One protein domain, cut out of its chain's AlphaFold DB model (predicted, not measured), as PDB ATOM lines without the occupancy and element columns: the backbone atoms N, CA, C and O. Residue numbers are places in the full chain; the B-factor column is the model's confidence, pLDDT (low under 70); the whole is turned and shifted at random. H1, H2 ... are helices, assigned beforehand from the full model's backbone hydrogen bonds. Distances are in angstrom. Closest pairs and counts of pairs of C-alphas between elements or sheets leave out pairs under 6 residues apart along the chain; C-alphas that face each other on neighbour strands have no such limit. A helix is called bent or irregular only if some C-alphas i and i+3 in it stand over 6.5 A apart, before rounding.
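AT A GLANCE: This is residues 118 to 165 of the 315 residues of an uncharacterized protein of Gracilibacillus halophilus YIM-C55.5 (UniProt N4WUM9). Two long helices, H1 and H2, meet near their ends as an open V, and a short irregular helix, H3, forms a small corner at the far end of H2. Nothing fills the space between the arms of the V, and residues 118 to 131 of H1 and 148 to 153 of H2 stand free. The printed part has 48 residues with three named helices, in the order H1, H2, H3, and no named strand; the class is all helix. The whole is flat and loose, with a radius of gyration of the C-alphas of 13.2 A and spans of 35 by 30 by 11 A.

IN THESE COORDINATES: H1, residues 118 to 138, begins with C-alpha 118 at (139.243, 177.448, 71.649) and is 30.2 A long from first to last C-alpha. H2, residues 140 to 158, begins with C-alpha 140 at (138.399, 210.527, 71.585) and is 26.8 A long. H3, residues 161 to 165, is 7.6 A long and ends with C-alpha 165 at (117.487, 187.419, 69.817). H3 is irregular: C-alphas 162 and 165 are 7.1 A apart.

HOW THE PARTS SIT: H1 and H2 touch only at the corner, where their closest C-alphas, those of Leu 136 and Gln 143, are 4.7 A apart. They run opposite ways at a steep tilt of 47 degrees. H2 and H3 touch only at the corner; their closest C-alphas, those of Leu 158 and Ser 164, are 4.1 A apart. H1 and H3 are apart. In H1 and H2 every O i to N i+4 pair is within hydrogen-bond range; in H3 it is 0 of 1, and 0 of 2 for O i to N i+3.

THE WHOLE: The two C-alphas farthest apart, those of Glu 138 and Pro 161, are 35.4 A apart. The printed part has no cut, and both links, H1 to H2 and H2 to H3, are tight. The mean pLDDT of the printed part is 85.6, and no printed residue is under 70.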
ATOM      1  N   SER A 118     139.894 176.734  70.544       89.12
ATOM      2  CA  SER A 118     139.243 177.448  71.649       89.12
ATOM      3  C   SER A 118     140.207 178.300  72.482       89.12
ATOM      4  O   SER A 118     139.785 179.333  73.008       89.12
ATOM      5  N   LYS A 119     141.474 177.888  72.634       90.56
ATOM      6  CA  LYS A 119     142.457 178.637  73.426       90.56
ATOM      7  C   LYS A 119     142.894 179.880  72.660       90.56
ATOM      8  O   LYS A 119     142.854 180.976  73.216       90.56
ATOM      9  N   ARG A 120     143.238 179.725  71.379       84.31
ATOM     10  CA  ARG A 120     143.605 180.847  70.504       84.31
ATOM     11  C   ARG A 120     142.453 181.832  70.330       84.31
ATOM     12  O   ARG A 120     142.685 183.036  70.402       84.31
ATOM     13  N   ASN A 121     141.226 181.338  70.161       82.81
ATOM     14  CA  ASN A 121     140.032 182.175  70.083       82.81
ATOM     15  C   ASN A 121     139.855 183.012  71.354       82.81
ATOM     16  O   ASN A 121     139.699 184.227  71.273       82.81
ATOM     17  N   LYS A 122     139.956 182.383  72.533       87.38
ATOM     18  CA  LYS A 122     139.862 183.084  73.819       87.38
ATOM     19  C   LYS A 122     140.920 184.184  73.940       87.38
ATOM     20  O   LYS A 122     140.561 185.325  74.214       87.38
ATOM     21  N   THR A 123     142.187 183.870  73.664       87.38
ATOM     22  CA  THR A 123     143.273 184.860  73.710       87.38
ATOM     23  C   THR A 123     143.024 186.013  72.740       87.38
ATOM     24  O   THR A 123     143.150 187.170  73.125       87.38
ATOM     25  N   MET A 124     142.618 185.727  71.498       84.94
ATOM     26  CA  MET A 124     142.317 186.765  70.508       84.94
ATOM     27  C   MET A 124     141.183 187.687  70.980       84.94
ATOM     28  O   MET A 124     141.295 188.907  70.859       84.94
ATOM     29  N   VAL A 125     140.101 187.121  71.523       83.06
ATOM     30  CA  VAL A 125     138.972 187.896  72.060       83.06
ATOM     31  C   VAL A 125     139.429 188.778  73.223       83.06
ATOM     32  O   VAL A 125     139.136 189.970  73.224       83.06
ATOM     33  N   GLU A 126     140.196 188.242  74.171       85.88
ATOM     34  CA  GLU A 126     140.719 189.001  75.316       85.88
ATOM     35  C   GLU A 126     141.660 190.135  74.884       85.88
ATOM     36  O   GLU A 126     141.524 191.268  75.356       85.88
ATOM     37  N   THR A 127     142.577 189.874  73.949       84.44
ATOM     38  CA  THR A 127     143.477 190.897  73.398       84.44
ATOM     39  C   THR A 127     142.695 191.994  72.679       84.44
ATOM     40  O   THR A 127     142.948 193.174  72.927       84.44
ATOM     41  N   ASN A 128     141.710 191.634  71.848       79.25
ATOM     42  CA  ASN A 128     140.852 192.605  71.166       79.25
ATOM     43  C   ASN A 128     140.031 193.440  72.152       79.25
ATOM     44  O   ASN A 128     139.938 194.656  71.990       79.25
ATOM     45  N   LEU A 129     139.474 192.825  73.199       83.06
ATOM     46  CA  LEU A 129     138.746 193.542  74.247       83.06
ATOM     47  C   LEU A 129     139.654 194.525  74.991       83.06
ATOM     48  O   LEU A 129     139.267 195.674  75.201       83.06
ATOM     49  N   LYS A 130     140.878 194.113  75.344       88.75
ATOM     50  CA  LYS A 130     141.857 194.986  76.005       88.75
ATOM     51  C   LYS A 130     142.274 196.152  75.109       88.75
ATOM     52  O   LYS A 130     142.324 197.285  75.581       88.75
ATOM     53  N   ALA A 131     142.536 195.891  73.828       82.19
ATOM     54  CA  ALA A 131     142.884 196.922  72.855       82.19
ATOM     55  C   ALA A 131     141.731 197.916  72.650       82.19
ATOM     56  O   ALA A 131     141.958 199.123  72.705       82.19
ATOM     57  N   ARG A 132     140.491 197.427  72.501       78.56
ATOM     58  CA  ARG A 132     139.290 198.275  72.413       78.56
ATOM     59  C   ARG A 132     139.104 199.120  73.670       78.56
ATOM     60  O   ARG A 132     138.862 200.312  73.551       78.56
ATOM     61  N   LYS A 133     139.258 198.536  74.864       86.56
ATOM     62  CA  LYS A 133     139.151 199.273  76.130       86.56
ATOM     63  C   LYS A 133     140.182 200.402  76.209       86.56
ATOM     64  O   LYS A 133     139.807 201.540  76.456       86.56
ATOM     65  N   LYS A 134     141.447 200.100  75.906       87.88
ATOM     66  CA  LYS A 134     142.525 201.095  75.860       87.88
ATOM     67  C   LYS A 134     142.221 202.216  74.856       87.88
ATOM     68  O   LYS A 134     142.329 203.389  75.187       87.88
ATOM     69  N   ALA A 135     141.765 201.859  73.655       82.44
ATOM     70  CA  ALA A 135     141.404 202.826  72.621       82.44
ATOM     71  C   ALA A 135     140.226 203.736  73.021       82.44
ATOM     72  O   ALA A 135     140.228 204.915  72.684       82.44
ATOM     73  N   LEU A 136     139.239 203.209  73.755       84.06
ATOM     74  CA  LEU A 136     138.116 203.993  74.284       84.06
ATOM     75  C   LEU A 136     138.544 204.983  75.381       84.06
ATOM     76  O   LEU A 136     137.875 206.000  75.562       84.06
ATOM     77  N   GLU A 137     139.613 204.678  76.117       90.81
ATOM     78  CA  GLU A 137     140.123 205.500  77.220       90.81
ATOM     79  C   GLU A 137     141.091 206.592  76.735       90.81
ATOM     80  O   GLU A 137     141.049 207.712  77.242       90.81
ATOM     81  N   GLU A 138     141.934 206.293  75.742       92.19
ATOM     82  CA  GLU A 138     143.071 207.148  75.369       92.19
ATOM     83  C   GLU A 138     142.807 208.098  74.186       92.19
ATOM     84  O   GLU A 138     143.439 209.150  74.110       92.19
ATOM     85  N   ASP A 139     141.884 207.777  73.269       91.06
ATOM     86  CA  ASP A 139     141.686 208.552  72.034       91.06
ATOM     87  C   ASP A 139     140.198 208.817  71.747       91.06
ATOM     88  O   ASP A 139     139.432 207.919  71.394       91.06
ATOM     89  N   LYS A 140     139.783 210.089  71.844       87.12
ATOM     90  CA  LYS A 140     138.399 210.527  71.585       87.12
ATOM     91  C   LYS A 140     137.941 210.308  70.142       87.12
ATOM     92  O   LYS A 140     136.766 210.016  69.909       87.12
ATOM     93  N   THR A 141     138.848 210.423  69.176       88.06
ATOM     94  CA  THR A 141     138.538 210.217  67.758       88.06
ATOM     95  C   THR A 141     138.286 208.741  67.485       88.06
ATOM     96  O   THR A 141     137.300 208.388  66.832       88.06
ATOM     97  N   ILE A 142     139.144 207.867  68.019       83.12
ATOM     98  CA  ILE A 142     138.958 206.416  67.910       83.12
ATOM     99  C   ILE A 142     137.721 205.982  68.698       83.12
ATOM    100  O   ILE A 142     136.944 205.176  68.191       83.12
ATOM    101  N   GLN A 143     137.480 206.556  69.880       82.88
ATOM    102  CA  GLN A 143     136.280 206.299  70.673       82.88
ATOM    103  C   GLN A 143     135.003 206.545  69.861       82.88
ATOM    104  O   GLN A 143     134.157 205.656  69.788       82.88
ATOM    105  N   SER A 144     134.878 207.706  69.211       81.94
ATOM    106  CA  SER A 144     133.708 208.027  68.383       81.94
ATOM    107  C   SER A 144     133.521 207.029  67.231       81.94
ATOM    108  O   SER A 144     132.435 206.474  67.060       81.94
ATOM    109  N   LYS A 145     134.600 206.702  66.503       83.75
ATOM    110  CA  LYS A 145     134.558 205.724  65.401       83.75
ATOM    111  C   LYS A 145     134.175 204.318  65.869       83.75
ATOM    112  O   LYS A 145     133.375 203.662  65.211       83.75
ATOM    113  N   LEU A 146     134.708 203.865  67.005       77.94
ATOM    114  CA  LEU A 146     134.367 202.563  67.587       77.94
ATOM    115  C   LEU A 146     132.907 202.509  68.041       77.94
ATOM    116  O   LEU A 146     132.247 201.493  67.840       77.94
ATOM    117  N   LEU A 147     132.389 203.585  68.638       82.75
ATOM    118  CA  LEU A 147     130.981 203.664  69.028       82.75
ATOM    119  C   LEU A 147     130.064 203.640  67.802       82.75
ATOM    120  O   LEU A 147     129.107 202.871  67.787       82.75
ATOM    121  N   GLN A 148     130.391 204.401  66.754       81.88
ATOM    122  CA  GLN A 148     129.649 204.380  65.493       81.88
ATOM    123  C   GLN A 148     129.659 202.983  64.858       81.88
ATOM    124  O   GLN A 148     128.607 202.467  64.490       81.88
ATOM    125  N   GLN A 149     130.829 202.338  64.799       85.31
ATOM    126  CA  GLN A 149     130.954 200.970  64.302       85.31
ATOM    127  C   GLN A 149     130.102 199.990  65.120       85.31
ATOM    128  O   GLN A 149     129.414 199.159  64.535       85.31
ATOM    129  N   ASN A 150     130.093 200.099  66.453       81.69
ATOM    130  CA  ASN A 150     129.271 199.236  67.305       81.69
ATOM    131  C   ASN A 150     127.769 199.411  67.034       81.69
ATOM    132  O   ASN A 150     127.038 198.425  67.080       81.69
ATOM    133  N   VAL A 151     127.304 200.632  66.748       83.88
ATOM    134  CA  VAL A 151     125.901 200.879  66.373       83.88
ATOM    135  C   VAL A 151     125.571 200.173  65.058       83.88
ATOM    136  O   VAL A 151     124.591 199.433  64.996       83.88
ATOM    137  N   THR A 152     126.420 200.313  64.036       84.75
ATOM    138  CA  THR A 152     126.235 199.611  62.755       84.75
ATOM    139  C   THR A 152     126.286 198.086  62.920       84.75
ATOM    140  O   THR A 152     125.469 197.370  62.346       84.75
ATOM    141  N   GLU A 153     127.207 197.561  63.734       84.19
ATOM    142  CA  GLU A 153     127.299 196.124  64.027       84.19
ATOM    143  C   GLU A 153     126.049 195.609  64.758       84.19
ATOM    144  O   GLU A 153     125.558 194.524  64.443       84.19
ATOM    145  N   GLN A 154     125.502 196.382  65.702       83.19
ATOM    146  CA  GLN A 154     124.251 196.041  66.382       83.19
ATOM    147  C   GLN A 154     123.067 196.019  65.420       83.19
ATOM    148  O   GLN A 154     122.259 195.098  65.495       83.19
ATOM    149  N   GLU A 155     122.972 196.981  64.504       84.69
ATOM    150  CA  GLU A 155     121.925 197.010  63.483       84.69
ATOM    151  C   GLU A 155     121.995 195.774  62.573       84.69
ATOM    152  O   GLU A 155     120.993 195.084  62.370       84.69
ATOM    153  N   LEU A 156     123.192 195.421  62.098       87.31
ATOM    154  CA  LEU A 156     123.403 194.202  61.313       87.31
ATOM    155  C   LEU A 156     123.025 192.946  62.106       87.31
ATOM    156  O   LEU A 156     122.358 192.053  61.580       87.31
ATOM    157  N   ALA A 157     123.407 192.879  63.382       85.81
ATOM    158  CA  ALA A 157     123.094 191.744  64.240       85.81
ATOM    159  C   ALA A 157     121.599 191.657  64.600       85.81
ATOM    160  O   ALA A 157     121.068 190.558  64.732       85.81
ATOM    161  N   LEU A 158     120.885 192.783  64.704       87.38
ATOM    162  CA  LEU A 158     119.431 192.808  64.898       87.38
ATOM    163  C   LEU A 158     118.669 192.242  63.695       87.38
ATOM    164  O   LEU A 158     117.599 191.659  63.881       87.38
ATOM    165  N   ASN A 159     119.238 192.375  62.495       86.62
ATOM    166  CA  ASN A 159     118.664 191.877  61.247       86.62
ATOM    167  C   ASN A 159     119.070 190.429  60.913       86.62
ATOM    168  O   ASN A 159     118.528 189.845  59.976       86.62
ATOM    169  N   HIS A 160     119.992 189.822  61.667       90.69
ATOM    170  CA  HIS A 160     120.451 188.453  61.431       90.69
ATOM    171  C   HIS A 160     119.694 187.439  62.317       90.69
ATOM    172  O   HIS A 160     119.606 187.637  63.533       90.69
ATOM    173  N   PRO A 161     119.173 186.323  61.766       89.81
ATOM    174  CA  PRO A 161     118.314 185.394  62.508       89.81
ATOM    175  C   PRO A 161     118.987 184.832  63.769       89.81
ATOM    176  O   PRO A 161     118.387 184.866  64.841       89.81
ATOM    177  N   ASP A 162     120.255 184.425  63.672       90.31
ATOM    178  CA  ASP A 162     120.950 183.735  64.770       90.31
ATOM    179  C   ASP A 162     121.385 184.652  65.926       90.31
ATOM    180  O   ASP A 162     121.568 184.193  67.053       90.31
ATOM    181  N   THR A 163     121.570 185.951  65.673       87.25
ATOM    182  CA  THR A 163     122.110 186.901  66.666       87.25
ATOM    183  C   THR A 163     121.065 187.895  67.162       87.25
ATOM    184  O   THR A 163     121.182 188.387  68.288       87.25
ATOM    185  N   SER A 164     119.996 188.130  66.393       89.56
ATOM    186  CA  SER A 164     118.965 189.124  66.711       89.56
ATOM    187  C   SER A 164     118.347 188.937  68.094       89.56
ATOM    188  O   SER A 164     118.140 189.914  68.814       89.56
ATOM    189  N   GLN A 165     118.082 187.696  68.512       90.88
ATOM    190  CA  GLN A 165     117.487 187.419  69.817       90.88
ATOM    191  C   GLN A 165     118.414 187.831  70.968       90.88
ATOM    192  O   GLN A 165     117.954 188.441  71.934       90.88
TER     193      GLN A 165